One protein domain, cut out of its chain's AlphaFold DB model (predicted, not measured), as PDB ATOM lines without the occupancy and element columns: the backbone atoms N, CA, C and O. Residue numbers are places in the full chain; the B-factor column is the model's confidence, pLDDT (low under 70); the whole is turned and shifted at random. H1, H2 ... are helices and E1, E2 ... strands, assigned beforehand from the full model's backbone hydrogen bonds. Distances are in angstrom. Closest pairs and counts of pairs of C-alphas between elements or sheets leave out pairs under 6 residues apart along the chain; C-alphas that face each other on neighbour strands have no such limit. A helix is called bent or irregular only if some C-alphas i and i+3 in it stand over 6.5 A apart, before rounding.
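What this domain is: This is residues 47 to 153 of the 165 residues of an uncharacterized protein of Bifidobacterium longum subsp. infantis (strain ATCC 15697 / DSM 20088 / JCM 1222 / NCTC 11817 / S12) (UniProt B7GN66). A small, twisted sheet, made of the long hairpin E1 and E2 with the short E3 beside E2, has two helices, H3 and H5, over one face. H1 sits at one side of this body and only grazes the sheet, and a long stretch without a named element, residues 62 to 78, runs from H1 past E1, paired briefly with it. The printed part has 107 residues, with five named helices and three named strands in the order H1 E1 E2 H2 H3 H4 H5 E3. The sheet order is E1 E2 E3, antiparallel throughout, and the class is mixed, helices and strands. The whole is compact, with a radius of gyration of the C-alphas of 13.3 A, and rounded, spanning 33 by 32 by 28 A.

How they stand to each other: H1, residues 47 to 61, only just is on the sheet, grazing it with residues 55 to 61, 5 pairs of C-alphas being within 10 A. Residues 64 to 65 pair antiparallel with residues 86 to 87 of E1, residues 79 to 87. E1 bends by 60 degrees at residue 84 and forms a hairpin with E2, residues 90 to 97; N 83 and O 94 are within hydrogen-bond range at 2.9 A. E2 is also the antiparallel neighbour of E3, residues 150 to 152, with N 93 and O 152 at 2.8 A. H2, residues 99 to 103, is only just irregular, C-alphas 100 and 103 being 6.6 A apart. It is close to but not clearly touching H3, residues 105 to 116; their closest C-alphas, Leu 101 and Gly 108, are 6.1 A apart. H3 lies over E1 and E2 at a height over the sheet of 9.9 A. H4, residues 120 to 123, grazes the sheet with residues 121 to 122. H5, residues 129 to 142, lies over E3 on the same face as H3, at a height over the sheet of 8.5 A. H3 touches H5 with residues 105 to 109 alone, at a steep tilt of 43 degrees, opposite ways; the closest C-alphas, Trp 109 and Arg 134, are 6.9 A apart. In H1, H3 and H5 every O i to N i+4 pair is within hydrogen-bond range; in H2 0 of 1 is, with 0 of 2 O i to N i+3 pairs, and H4 is too short for an O i to N i+4 pair.

Where its parts are: H1 begins at C-alpha 47 (61.617, 57.577, 44.147) and is 21.2 A long. E1 measures 20.8 A, E2 21.3 A, H3 16.2 A and H5 19.8 A. E3 ends at C-alpha 152 (47.772, 43.803, 44.661).

The domain as a whole: The C-alphas of Asp 47 and Gly 69 are farthest apart, at 37.1 A. The printed part has no cut, and the link from H1 to E1 is long. The pLDDT is under 70 at residues 65 to 73, 100 and 102 to 103.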
ATOM      1  N   ASP A  47      62.709  58.432  43.658       94.44
ATOM      2  CA  ASP A  47      61.617  57.577  44.147       94.44
ATOM      3  C   ASP A  47      60.883  56.886  42.990       94.44
ATOM      4  O   ASP A  47      60.601  55.687  43.043       94.44
ATOM      5  N   VAL A  48      60.572  57.647  41.934       94.19
ATOM      6  CA  VAL A  48      59.875  57.141  40.745       94.19
ATOM      7  C   VAL A  48      60.718  56.096  40.022       94.19
ATOM      8  O   VAL A  48      60.222  55.013  39.717       94.19
ATOM      9  N   GLU A  49      61.991  56.383  39.773       94.44
ATOM     10  CA  GLU A  49      62.904  55.454  39.106       94.44
ATOM     11  C   GLU A  49      63.106  54.177  39.930       94.44
ATOM     12  O   GLU A  49      63.090  53.079  39.370       94.44
ATOM     13  N   ALA A  50      63.226  54.290  41.258       95.31
ATOM     14  CA  ALA A  50      63.321  53.138  42.148       95.31
ATOM     15  C   ALA A  50      62.051  52.274  42.106       95.31
ATOM     16  O   ALA A  50      62.148  51.052  41.973       95.31
ATOM     17  N   TYR A  51      60.870  52.900  42.161       94.50
ATOM     18  CA  TYR A  51      59.579  52.218  42.039       94.50
ATOM     19  C   TYR A  51      59.453  51.469  40.707       94.50
ATOM     20  O   TYR A  51      59.113  50.281  40.689       94.50
ATOM     21  N   LEU A  52      59.761  52.141  39.592       94.00
ATOM     22  CA  LEU A  52      59.670  51.571  38.248       94.00
ATOM     23  C   LEU A  52      60.654  50.421  38.057       94.00
ATOM     24  O   LEU A  52      60.262  49.357  37.578       94.00
ATOM     25  N   LYS A  53      61.911  50.609  38.471       93.62
ATOM     26  CA  LYS A  53      62.952  49.587  38.367       93.62
ATOM     27  C   LYS A  53      62.597  48.344  39.175       93.62
ATOM     28  O   LYS A  53      62.654  47.243  38.636       93.62
ATOM     29  N   ALA A  54      62.200  48.505  40.435       92.31
ATOM     30  CA  ALA A  54      61.890  47.368  41.293       92.31
ATOM     31  C   ALA A  54      60.665  46.586  40.784       92.31
ATOM     32  O   ALA A  54      60.689  45.358  40.750       92.31
ATOM     33  N   ASN A  55      59.632  47.285  40.295       92.06
ATOM     34  CA  ASN A  55      58.491  46.634  39.644       92.06
ATOM     35  C   ASN A  55      58.899  45.922  38.339       92.06
ATOM     36  O   ASN A  55      58.367  44.857  38.049       92.06
ATOM     37  N   ALA A  56      59.813  46.489  37.542       90.19
ATOM     38  CA  ALA A  56      60.324  45.866  36.313       90.19
ATOM     39  C   ALA A  56      61.112  44.586  36.583       90.19
ATOM     40  O   ALA A  56      60.922  43.589  35.887       90.19
ATOM     41  N   GLU A  57      61.965  44.594  37.604       90.12
ATOM     42  CA  GLU A  57      62.716  43.413  38.028       90.12
ATOM     43  C   GLU A  57      61.780  42.312  38.546       90.12
ATOM     44  O   GLU A  57      61.949  41.145  38.189       90.12
ATOM     45  N   GLU A  58      60.754  42.675  39.320       87.12
ATOM     46  CA  GLU A  58      59.751  41.725  39.802       87.12
ATOM     47  C   GLU A  58      58.927  41.119  38.657       87.12
ATOM     48  O   GLU A  58      58.761  39.899  38.588       87.12
ATOM     49  N   ASP A  59      58.439  41.946  37.730       85.56
ATOM     50  CA  ASP A  59      57.656  41.479  36.585       85.56
ATOM     51  C   ASP A  59      58.504  40.608  35.642       85.56
ATOM     52  O   ASP A  59      58.019  39.583  35.161       85.56
ATOM     53  N   ALA A  60      59.786  40.934  35.441       84.38
ATOM     54  CA  ALA A  60      60.712  40.115  34.655       84.38
ATOM     55  C   ALA A  60      61.031  38.760  35.313       84.38
ATOM     56  O   ALA A  60      61.258  37.773  34.612       84.38
ATOM     57  N   ALA A  61      61.036  38.693  36.648       82.62
ATOM     58  CA  ALA A  61      61.247  37.457  37.401       82.62
ATOM     59  C   ALA A  61      59.973  36.599  37.538       82.62
ATOM     60  O   ALA A  61      60.030  35.461  38.015       82.62
ATOM     61  N   THR A  62      58.815  37.127  37.138       81.00
ATOM     62  CA  THR A  62      57.517  36.502  37.387       81.00
ATOM     63  C   THR A  62      57.061  35.631  36.220       81.00
ATOM     64  O   THR A  62      56.894  36.092  35.094       81.00
ATOM     65  N   THR A  63      56.752  34.362  36.498       74.25
ATOM     66  CA  THR A  63      56.007  33.519  35.555       74.25
ATOM     67  C   THR A  63      54.516  33.700  35.799       74.25
ATOM     68  O   THR A  63      54.025  33.479  36.906       74.25
ATOM     69  N   THR A  64      53.782  34.093  34.760       70.88
ATOM     70  CA  THR A  64      52.338  34.325  34.852       70.88
ATOM     71  C   THR A  64      51.571  33.098  34.385       70.88
ATOM     72  O   THR A  64      51.710  32.676  33.238       70.88
ATOM     73  N   THR A  65      50.703  32.572  35.247       66.25
ATOM     74  CA  THR A  65      49.637  31.658  34.830       66.25
ATOM     75  C   THR A  65      48.283  32.267  35.173       66.25
ATOM     76  O   THR A  65      48.015  32.691  36.296       66.25
ATOM     77  N   MET A  66      47.427  32.371  34.161       60.38
ATOM     78  CA  MET A  66      46.070  32.880  34.325       60.38
ATOM     79  C   MET A  66      45.127  31.710  34.581       60.38
ATOM     80  O   MET A  66      45.144  30.732  33.833       60.38
ATOM     81  N   GLU A  67      44.270  31.808  35.594       55.75
ATOM     82  CA  GLU A  67      43.171  30.853  35.744       55.75
ATOM     83  C   GLU A  67      42.058  31.231  34.755       55.75
ATOM     84  O   GLU A  67      41.434  32.293  34.843       55.75
ATOM     85  N   ALA A  68      41.847  30.369  33.755       42.81
ATOM     86  CA  ALA A  68      40.770  30.519  32.786       42.81
ATOM     87  C   ALA A  68      39.414  30.409  33.506       42.81
ATOM     88  O   ALA A  68      39.144  29.414  34.170       42.81
ATOM     89  N   GLY A  69      38.563  31.433  33.372       46.50
ATOM     90  CA  GLY A  69      37.225  31.472  33.981       46.50
ATOM     91  C   GLY A  69      36.997  32.578  35.019       46.50
ATOM     92  O   GLY A  69      35.850  32.834  35.364       46.50
ATOM     93  N   LEU A  70      38.045  33.292  35.457       50.50
ATOM     94  CA  LEU A  70      37.923  34.487  36.317       50.50
ATOM     95  C   LEU A  70      37.900  35.811  35.536       50.50
ATOM     96  O   LEU A  70      37.840  36.887  36.131       50.50
ATOM     97  N   TYR A  71      37.894  35.733  34.202       53.84
ATOM     98  CA  TYR A  71      37.705  36.869  33.303       53.84
ATOM     99  C   TYR A  71      36.234  37.303  33.300       53.84
ATOM    100  O   TYR A  71      35.483  37.073  32.355       53.84
ATOM    101  N   SER A  72      35.782  37.903  34.397       53.50
ATOM    102  CA  SER A  72      34.561  38.697  34.360       53.50
ATOM    103  C   SER A  72      34.907  40.053  33.766       53.50
ATOM    104  O   SER A  72      35.802  40.707  34.291       53.50
ATOM    105  N   SER A  73      34.200  40.495  32.728       65.25
ATOM    106  CA  SER A  73      34.297  41.871  32.237       65.25
ATOM    107  C   SER A  73      33.901  42.834  33.361       65.25
ATOM    108  O   SER A  73      32.715  43.096  33.576       65.25
ATOM    109  N   TRP A  74      34.877  43.308  34.130       84.69
ATOM    110  CA  TRP A  74      34.683  44.331  35.143       84.69
ATOM    111  C   TRP A  74      35.358  45.598  34.656       84.69
ATOM    112  O   TRP A  74      36.572  45.671  34.532       84.69
ATOM    113  N   SER A  75      34.547  46.603  34.370       89.25
ATOM    114  CA  SER A  75      35.022  47.933  34.034       89.25
ATOM    115  C   SER A  75      34.135  48.943  34.727       89.25
ATOM    116  O   SER A  75      32.919  48.756  34.806       89.25
ATOM    117  N   THR A  76      34.732  50.031  35.169       91.00
ATOM    118  CA  THR A  76      34.039  51.168  35.755       91.00
ATOM    119  C   THR A  76      34.486  52.442  35.044       91.00
ATOM    120  O   THR A  76      35.256  52.419  34.076       91.00
ATOM    121  N   ASP A  77      34.012  53.584  35.523       91.00
ATOM    122  CA  ASP A  77      34.539  54.876  35.107       91.00
ATOM    123  C   ASP A  77      35.993  55.098  35.563       91.00
ATOM    124  O   ASP A  77      36.720  55.843  34.906       91.00
ATOM    125  N   LEU A  78      36.446  54.410  36.618       92.19
ATOM    126  CA  LEU A  78      37.795  54.531  37.185       92.19
ATOM    127  C   LEU A  78      38.752  53.408  36.761       92.19
ATOM    128  O   LEU A  78      39.961  53.623  36.785       92.19
ATOM    129  N   PHE A  79      38.245  52.249  36.328       91.50
ATOM    130  CA  PHE A  79      39.057  51.094  35.925       91.50
ATOM    131  C   PHE A  79      38.603  50.531  34.581       91.50
ATOM    132  O   PHE A  79      37.408  50.424  34.299       91.50
ATOM    133  N   SER A  80      39.549  50.179  33.715       90.56
ATOM    134  CA  SER A  80      39.228  49.529  32.443       90.56
ATOM    135  C   SER A  80      39.101  48.021  32.561       90.56
ATOM    136  O   SER A  80      38.389  47.438  31.751       90.56
ATOM    137  N   ASP A  81      39.785  47.421  33.534       88.31
ATOM    138  CA  ASP A  81      39.762  45.984  33.783       88.31
ATOM    139  C   ASP A  81      40.224  45.668  35.216       88.31
ATOM    140  O   ASP A  81      40.853  46.503  35.880       88.31
ATOM    141  N   GLY A  82      39.943  44.451  35.671       89.38
ATOM    142  CA  GLY A  82      40.414  43.912  36.939       89.38
ATOM    143  C   GLY A  82      40.175  42.410  37.044       89.38
ATOM    144  O   GLY A  82      39.051  41.941  36.858       89.38
ATOM    145  N   TYR A  83      41.223  41.653  37.358       88.62
ATOM    146  CA  TYR A  83      41.172  40.193  37.397       88.62
ATOM    147  C   TYR A  83      42.205  39.604  38.363       88.62
ATOM    148  O   TYR A  83      43.236  40.204  38.658       88.62
ATOM    149  N   TRP A  84      41.926  38.394  38.848       90.44
ATOM    150  CA  TRP A  84      42.886  37.612  39.624       90.44
ATOM    151  C   TRP A  84      43.826  36.851  38.691       90.44
ATOM    152  O   TRP A  84      43.381  36.222  37.730       90.44
ATOM    153  N   MET A  85      45.118  36.860  39.001       86.38
ATOM    154  CA  MET A  85      46.132  36.079  38.298       86.38
ATOM    155  C   MET A  85      47.123  35.451  39.271       86.38
ATOM    156  O   MET A  85      47.344  35.969  40.364       86.38
ATOM    157  N   ASN A  86      47.724  34.332  38.869       86.25
ATOM    158  CA  ASN A  86      48.795  33.706  39.624       86.25
ATOM    159  C   ASN A  86      50.155  34.160  39.062       86.25
ATOM    160  O   ASN A  86      50.493  33.881  37.908       86.25
ATOM    161  N   ARG A  87      50.913  34.883  39.888       84.81
ATOM    162  CA  ARG A  87      52.257  35.410  39.638       84.81
ATOM    163  C   ARG A  87      53.253  34.586  40.448       84.81
ATOM    164  O   ARG A  87      53.390  34.782  41.651       84.81
ATOM    165  N   SER A  88      53.907  33.613  39.814       83.31
ATOM    166  CA  SER A  88      54.906  32.743  40.463       83.31
ATOM    167  C   SER A  88      54.429  32.080  41.770       83.31
ATOM    168  O   SER A  88      55.161  32.022  42.756       83.31
ATOM    169  N   GLY A  89      53.191  31.575  41.801       84.50
ATOM    170  CA  GLY A  89      52.599  30.932  42.979       84.50
ATOM    171  C   GLY A  89      51.855  31.885  43.917       84.50
ATOM    172  O   GLY A  89      51.156  31.417  44.815       84.50
ATOM    173  N   VAL A  90      51.934  33.196  43.685       88.31
ATOM    174  CA  VAL A  90      51.219  34.218  44.455       88.31
ATOM    175  C   VAL A  90      49.972  34.655  43.698       88.31
ATOM    176  O   VAL A  90      50.029  34.980  42.515       88.31
ATOM    177  N   TRP A  91      48.823  34.658  44.368       91.62
ATOM    178  CA  TRP A  91      47.611  35.244  43.803       91.62
ATOM    179  C   TRP A  91      47.663  36.760  43.915       91.62
ATOM    180  O   TRP A  91      47.782  37.287  45.017       91.62
ATOM    181  N   SER A  92      47.521  37.443  42.784       92.19
ATOM    182  CA  SER A  92      47.520  38.899  42.694       92.19
ATOM    183  C   SER A  92      46.248  39.377  42.005       92.19
ATOM    184  O   SER A  92      45.805  38.794  41.012       92.19
ATOM    185  N   LEU A  93      45.655  40.442  42.531       93.38
ATOM    186  CA  LEU A  93      44.597  41.193  41.877       93.38
ATOM    187  C   LEU A  93      45.247  42.255  40.991       93.38
ATOM    188  O   LEU A  93      45.803  43.230  41.495       93.38
ATOM    189  N   SER A  94      45.169  42.063  39.681       91.56
ATOM    190  CA  SER A  94      45.657  43.022  38.695       91.56
ATOM    191  C   SER A  94      44.522  43.934  38.270       91.56
ATOM    192  O   SER A  94      43.512  43.456  37.761       91.56
ATOM    193  N   ILE A  95      44.676  45.242  38.477       91.88
ATOM    194  CA  ILE A  95      43.680  46.259  38.109       91.88
ATOM    195  C   ILE A  95      44.284  47.295  37.167       91.88
ATOM    196  O   ILE A  95      45.412  47.756  37.354       91.88
ATOM    197  N   MET A  96      43.511  47.676  36.153       91.44
ATOM    198  CA  MET A  96      43.916  48.644  35.138       91.44
ATOM    199  C   MET A  96      43.236  49.991  35.400       91.44
ATOM    200  O   MET A  96      42.064  50.159  35.046       91.44
ATOM    201  N   PRO A  97      43.922  50.953  36.043       91.06
ATOM    202  CA  PRO A  97      43.347  52.261  36.323       91.06
ATOM    203  C   PRO A  97      43.136  53.057  35.032       91.06
ATOM    204  O   PRO A  97      43.923  53.004  34.089       91.06
ATOM    205  N   ARG A  98      42.077  53.860  35.011       88.56
ATOM    206  CA  ARG A  98      41.866  54.923  34.026       88.56
ATOM    207  C   ARG A  98      42.401  56.234  34.590       88.56
ATOM    208  O   ARG A  98      42.468  56.420  35.802       88.56
ATOM    209  N   ARG A  99      42.626  57.217  33.712       77.88
ATOM    210  CA  ARG A  99      42.933  58.605  34.115       77.88
ATOM    211  C   ARG A  99      41.876  59.232  35.030       77.88
ATOM    212  O   ARG A  99      42.139  60.252  35.639       77.88
ATOM    213  N   ALA A 100      40.678  58.663  35.128       66.19
ATOM    214  CA  ALA A 100      39.668  59.154  36.054       66.19
ATOM    215  C   ALA A 100      39.957  58.795  37.527       66.19
ATOM    216  O   ALA A 100      39.433  59.450  38.419       66.19
ATOM    217  N   LEU A 101      40.793  57.786  37.803       74.56
ATOM    218  CA  LEU A 101      41.133  57.382  39.171       74.56
ATOM    219  C   LEU A 101      41.952  58.445  39.926       74.56
ATOM    220  O   LEU A 101      41.984  58.458  41.154       74.56
ATOM    221  N   LEU A 102      42.596  59.354  39.196       68.06
ATOM    222  CA  LEU A 102      43.628  60.248  39.727       68.06
ATOM    223  C   LEU A 102      43.093  61.275  40.736       68.06
ATOM    224  O   LEU A 102      43.852  61.843  41.520       68.06
ATOM    225  N   TRP A 103      41.776  61.487  40.748       67.50
ATOM    226  CA  TRP A 103      41.114  62.497  41.570       67.50
ATOM    227  C   TRP A 103      40.359  61.926  42.781       67.50
ATOM    228  O   TRP A 103      39.955  62.708  43.637       67.50
ATOM    229  N   ASP A 104      40.168  60.602  42.882       82.38
ATOM    230  CA  ASP A 104      39.289  60.002  43.900       82.38
ATOM    231  C   ASP A 104      39.715  58.570  44.282       82.38
ATOM    232  O   ASP A 104      39.108  57.567  43.889       82.38
ATOM    233  N   THR A 105      40.806  58.466  45.045       87.44
ATOM    234  CA  THR A 105      41.358  57.173  45.477       87.44
ATOM    235  C   THR A 105      40.437  56.427  46.438       87.44
ATOM    236  O   THR A 105      40.423  55.200  46.412       87.44
ATOM    237  N   ASP A 106      39.642  57.120  47.257       91.69
ATOM    238  CA  ASP A 106      38.705  56.458  48.172       91.69
ATOM    239  C   ASP A 106      37.534  55.823  47.412       91.69
ATOM    240  O   ASP A 106      37.203  54.662  47.663       91.69
ATOM    241  N   ARG A 107      36.958  56.515  46.420       93.88
ATOM    242  CA  ARG A 107      35.959  55.910  45.525       93.88
ATOM    243  C   ARG A 107      36.554  54.789  44.685       93.88
ATOM    244  O   ARG A 107      35.908  53.758  44.499       93.88
ATOM    245  N   GLY A 108      37.779  54.975  44.196       94.31
ATOM    246  CA  GLY A 108      38.522  53.939  43.485       94.31
ATOM    247  C   GLY A 108      38.683  52.674  44.322       94.31
ATOM    248  O   GLY A 108      38.348  51.583  43.860       94.31
ATOM    249  N   TRP A 109      39.116  52.825  45.575       96.44
ATOM    250  CA  TRP A 109      39.213  51.718  46.518       96.44
ATOM    251  C   TRP A 109      37.855  51.062  46.771       96.44
ATOM    252  O   TRP A 109      37.775  49.839  46.743       96.44
ATOM    253  N   GLY A 110      36.786  51.845  46.952       96.75
ATOM    254  CA  GLY A 110      35.429  51.316  47.125       96.75
ATOM    255  C   GLY A 110      35.012  50.383  45.984       96.75
ATOM    256  O   GLY A 110      34.584  49.261  46.234       96.75
ATOM    257  N   GLN A 111      35.246  50.782  44.729       95.38
ATOM    258  CA  GLN A 111      34.932  49.944  43.564       95.38
ATOM    259  C   GLN A 111      35.747  48.641  43.520       95.38
ATOM    260  O   GLN A 111      35.217  47.602  43.124       95.38
ATOM    261  N   VAL A 112      37.026  48.686  43.910       95.69
ATOM    262  CA  VAL A 112      37.885  47.493  44.004       95.69
ATOM    263  C   VAL A 112      37.400  46.575  45.124       95.69
ATOM    264  O   VAL A 112      37.230  45.375  44.910       95.69
ATOM    265  N   TYR A 113      37.154  47.139  46.306       96.69
ATOM    266  CA  TYR A 113      36.710  46.404  47.480       96.69
ATOM    267  C   TYR A 113      35.391  45.686  47.192       96.69
ATOM    268  O   TYR A 113      35.365  44.456  47.198       96.69
ATOM    269  N   ASP A 114      34.346  46.427  46.814       95.31
ATOM    270  CA  ASP A 114      33.006  45.897  46.532       95.31
ATOM    271  C   ASP A 114      33.028  44.772  45.490       95.31
ATOM    272  O   ASP A 114      32.236  43.828  45.555       95.31
ATOM    273  N   ARG A 115      33.947  44.854  44.518       94.12
ATOM    274  CA  ARG A 115      34.061  43.846  43.468       94.12
ATOM    275  C   ARG A 115      34.801  42.588  43.914       94.12
ATOM    276  O   ARG A 115      34.382  41.492  43.542       94.12
ATOM    277  N   PHE A 116      35.923  42.730  44.615       93.94
ATOM    278  CA  PHE A 116      36.903  41.648  44.743       93.94
ATOM    279  C   PHE A 116      37.091  41.117  46.167       93.94
ATOM    280  O   PHE A 116      37.624  40.011  46.304       93.94
ATOM    281  N   HIS A 117      36.641  41.827  47.212       95.19
ATOM    282  CA  HIS A 117      36.968  41.475  48.602       95.19
ATOM    283  C   HIS A 117      36.406  40.112  49.047       95.19
ATOM    284  O   HIS A 117      36.931  39.482  49.962       95.19
ATOM    285  N   THR A 118      35.339  39.630  48.401       94.19
ATOM    286  CA  THR A 118      34.694  38.339  48.708       94.19
ATOM    287  C   THR A 118      35.360  37.145  48.023       94.19
ATOM    288  O   THR A 118      35.014  35.998  48.301       94.19
ATOM    289  N   SER A 119      36.328  37.382  47.133       92.94
ATOM    290  CA  SER A 119      37.068  36.322  46.448       92.94
ATOM    291  C   SER A 119      37.790  35.409  47.441       92.94
ATOM    292  O   SER A 119      38.351  35.873  48.436       92.94
ATOM    293  N   ARG A 120      37.879  34.108  47.137       93.69
ATOM    294  CA  ARG A 120      38.699  33.155  47.913       93.69
ATOM    295  C   ARG A 120      40.171  33.578  47.990       93.69
ATOM    296  O   ARG A 120      40.822  33.334  48.997       93.69
ATOM    297  N   HIS A 121      40.674  34.238  46.944       93.44
ATOM    298  CA  HIS A 121      42.059  34.710  46.871       93.44
ATOM    299  C   HIS A 121      42.330  35.848  47.861       93.44
ATOM    300  O   HIS A 121      43.456  36.003  48.314       93.44
ATOM    301  N   TRP A 122      41.292  36.597  48.239       95.19
ATOM    302  CA  TRP A 122      41.352  37.654  49.245       95.19
ATOM    303  C   TRP A 122      41.022  37.119  50.643       95.19
ATOM    304  O   TRP A 122      41.797  37.277  51.582       95.19
ATOM    305  N   THR A 123      39.876  36.450  50.782       96.38
ATOM    306  CA  THR A 123      39.320  36.006  52.074       96.38
ATOM    307  C   THR A 123      40.176  34.963  52.790       96.38
ATOM    308  O   THR A 123      40.156  34.914  54.023       96.38
ATOM    309  N   TYR A 124      40.997  34.199  52.060       95.62
ATOM    310  CA  TYR A 124      42.012  33.322  52.652       95.62
ATOM    311  C   TYR A 124      42.974  34.081  53.588       95.62
ATOM    312  O   TYR A 124      43.428  33.526  54.585       95.62
ATOM    313  N   TYR A 125      43.220  35.368  53.323       95.94
ATOM    314  CA  TYR A 125      44.094  36.251  54.103       95.94
ATOM    315  C   TYR A 125      43.311  37.299  54.918       95.94
ATOM    316  O   TYR A 125      43.839  38.358  55.260       95.94
ATOM    317  N   SER A 126      42.041  37.024  55.237       92.31
ATOM    318  CA  SER A 126      41.094  37.958  55.882       92.31
ATOM    319  C   SER A 126      41.597  38.660  57.150       92.31
ATOM    320  O   SER A 126      41.134  39.754  57.454       92.31
ATOM    321  N   ALA A 127      42.567  38.085  57.867       95.06
ATOM    322  CA  ALA A 127      43.159  38.711  59.048       95.06
ATOM    323  C   ALA A 127      43.885  40.041  58.750       95.06
ATOM    324  O   ALA A 127      43.999  40.875  59.646       95.06
ATOM    325  N   TRP A 128      44.366  40.261  57.519       96.12
ATOM    326  CA  TRP A 128      45.086  41.489  57.138       96.12
ATOM    327  C   TRP A 128      44.815  41.986  55.716       96.12
ATOM    328  O   TRP A 128      45.187  43.121  55.406       96.12
ATOM    329  N   ALA A 129      44.184  41.183  54.852       96.44
ATOM    330  CA  ALA A 129      44.027  41.495  53.434       96.44
ATOM    331  C   ALA A 129      43.385  42.866  53.197       96.44
ATOM    332  O   ALA A 129      43.931  43.646  52.430       96.44
ATOM    333  N   ASP A 130      42.306  43.217  53.899       96.44
ATOM    334  CA  ASP A 130      41.621  44.505  53.718       96.44
ATOM    335  C   ASP A 130      42.555  45.702  53.939       96.44
ATOM    336  O   ASP A 130      42.614  46.628  53.126       96.44
ATOM    337  N   ALA A 131      43.322  45.666  55.031       95.88
ATOM    338  CA  ALA A 131      44.245  46.735  55.384       95.88
ATOM    339  C   ALA A 131      45.467  46.762  54.456       95.88
ATOM    340  O   ALA A 131      45.891  47.840  54.038       95.88
ATOM    341  N   SER A 132      46.028  45.596  54.132       95.69
ATOM    342  CA  SER A 132      47.195  45.490  53.255       95.69
ATOM    343  C   SER A 132      46.858  45.898  51.824       95.69
ATOM    344  O   SER A 132      47.469  46.817  51.289       95.69
ATOM    345  N   MET A 133      45.810  45.321  51.239       96.94
ATOM    346  CA  MET A 133      45.377  45.609  49.871       96.94
ATOM    347  C   MET A 133      45.038  47.093  49.686       96.94
ATOM    348  O   MET A 133      45.406  47.673  48.665       96.94
ATOM    349  N   ARG A 134      44.421  47.751  50.685       96.56
ATOM    350  CA  ARG A 134      44.174  49.204  50.634       96.56
ATOM    351  C   ARG A 134      45.471  50.009  50.640       96.56
ATOM    352  O   ARG A 134      45.582  50.997  49.917       96.56
ATOM    353  N   LYS A 135      46.450  49.618  51.461       95.88
ATOM    354  CA  LYS A 135      47.766  50.276  51.505       95.88
ATOM    355  C   LYS A 135      48.507  50.112  50.178       95.88
ATOM    356  O   LYS A 135      49.019  51.107  49.672       95.88
ATOM    357  N   GLN A 136      48.508  48.909  49.606       96.44
ATOM    358  CA  GLN A 136      49.115  48.624  48.302       96.44
ATOM    359  C   GLN A 136      48.459  49.463  47.200       96.44
ATOM    360  O   GLN A 136      49.131  50.190  46.470       96.44
ATOM    361  N   PHE A 137      47.122  49.462  47.155       95.69
ATOM    362  CA  PHE A 137      46.337  50.269  46.225       95.69
ATOM    363  C   PHE A 137      46.693  51.756  46.312       95.69
ATOM    364  O   PHE A 137      47.000  52.386  45.302       95.69
ATOM    365  N   ASN A 138      46.690  52.310  47.527       93.25
ATOM    366  CA  ASN A 138      47.024  53.711  47.748       93.25
ATOM    367  C   ASN A 138      48.474  54.017  47.365       93.25
ATOM    368  O   ASN A 138      48.731  55.084  46.820       93.25
ATOM    369  N   CYS A 139      49.411  53.102  47.626       93.56
ATOM    370  CA  CYS A 139      50.812  53.257  47.241       93.56
ATOM    371  C   CYS A 139      50.949  53.340  45.716       93.56
ATOM    372  O   CYS A 139      51.486  54.325  45.214       93.56
ATOM    373  N   HIS A 140      50.367  52.397  44.970       94.00
ATOM    374  CA  HIS A 140      50.357  52.455  43.506       94.00
ATOM    375  C   HIS A 140      49.671  53.722  42.978       94.00
ATOM    376  O   HIS A 140      50.198  54.384  42.088       94.00
ATOM    377  N   ALA A 141      48.536  54.115  43.563       91.75
ATOM    378  CA  ALA A 141      47.800  55.306  43.145       91.75
ATOM    379  C   ALA A 141      48.611  56.607  43.286       91.75
ATOM    380  O   ALA A 141      48.395  57.537  42.511       91.75
ATOM    381  N   GLN A 142      49.573  56.676  44.214       90.69
ATOM    382  CA  GLN A 142      50.479  57.827  44.337       90.69
ATOM    383  C   GLN A 142      51.431  57.963  43.148       90.69
ATOM    384  O   GLN A 142      51.791  59.086  42.801       90.69
ATOM    385  N   TYR A 143      51.814  56.853  42.514       90.69
ATOM    386  CA  TYR A 143      52.604  56.837  41.276       90.69
ATOM    387  C   TYR A 143      51.734  56.974  40.021       90.69
ATOM    388  O   TYR A 143      52.248  57.047  38.904       90.69
ATOM    389  N   GLY A 144      50.412  57.047  40.189       87.06
ATOM    390  CA  GLY A 144      49.489  57.232  39.086       87.06
ATOM    391  C   GLY A 144      49.613  56.144  38.028       87.06
ATOM    392  O   GLY A 144      49.949  54.995  38.299       87.06
ATOM    393  N   MET A 145      49.397  56.525  36.773       86.88
ATOM    394  CA  MET A 145      49.467  55.590  35.648       86.88
ATOM    395  C   MET A 145      50.895  55.283  35.171       86.88
ATOM    396  O   MET A 145      51.040  54.697  34.102       86.88
ATOM    397  N   LEU A 146      51.939  55.648  35.930       88.75
ATOM    398  CA  LEU A 146      53.325  55.362  35.543       88.75
ATOM    399  C   LEU A 146      53.590  53.864  35.383       88.75
ATOM    400  O   LEU A 146      54.350  53.481  34.507       88.75
ATOM    401  N   LYS A 147      52.951  53.012  36.193       88.69
ATOM    402  CA  LYS A 147      53.001  51.557  36.022       88.69
ATOM    403  C   LYS A 147      51.598  50.989  36.068       88.69
ATOM    404  O   LYS A 147      50.882  51.175  37.047       88.69
ATOM    405  N   THR A 148      51.220  50.268  35.022       89.31
ATOM    406  CA  THR A 148      49.941  49.549  34.947       89.31
ATOM    407  C   THR A 148      50.173  48.137  34.410       89.31
ATOM    408  O   THR A 148      51.078  47.975  33.591       89.31
ATOM    409  N   PRO A 149      49.408  47.118  34.847       90.25
ATOM    410  CA  PRO A 149      48.395  47.162  35.911       90.25
ATOM    411  C   PRO A 149      48.997  47.380  37.310       90.25
ATOM    412  O   PRO A 149      50.184  47.128  37.541       90.25
ATOM    413  N   TYR A 150      48.172  47.812  38.265       92.56
ATOM    414  CA  TYR A 150      48.516  47.699  39.687       92.56
ATOM    415  C   TYR A 150      48.295  46.247  40.109       92.56
ATOM    416  O   TYR A 150      47.217  45.709  39.859       92.56
ATOM    417  N   ASN A 151      49.296  45.620  40.730       93.00
ATOM    418  CA  ASN A 151      49.239  44.220  41.150       93.00
ATOM    419  C   ASN A 151      49.174  44.176  42.674       93.00
ATOM    420  O   ASN A 151      50.164  44.461  43.333       93.00
ATOM    421  N   LEU A 152      48.008  43.835  43.220       95.12
ATOM    422  CA  LEU A 152      47.772  43.803  44.661       95.12
ATOM    423  C   LEU A 152      47.814  42.359  45.174       95.12
ATOM    424  O   LEU A 152      47.110  41.494  44.653       95.12
ATOM    425  N   GLU A 153      48.614  42.086  46.197       95.19
ATOM    426  CA  GLU A 153      48.879  40.750  46.731       95.19
ATOM    427  C   GLU A 153      48.302  40.589  48.147       95.19
ATOM    428  O   GLU A 153      48.921  41.022  49.122       95.19
TER     429      GLU A 153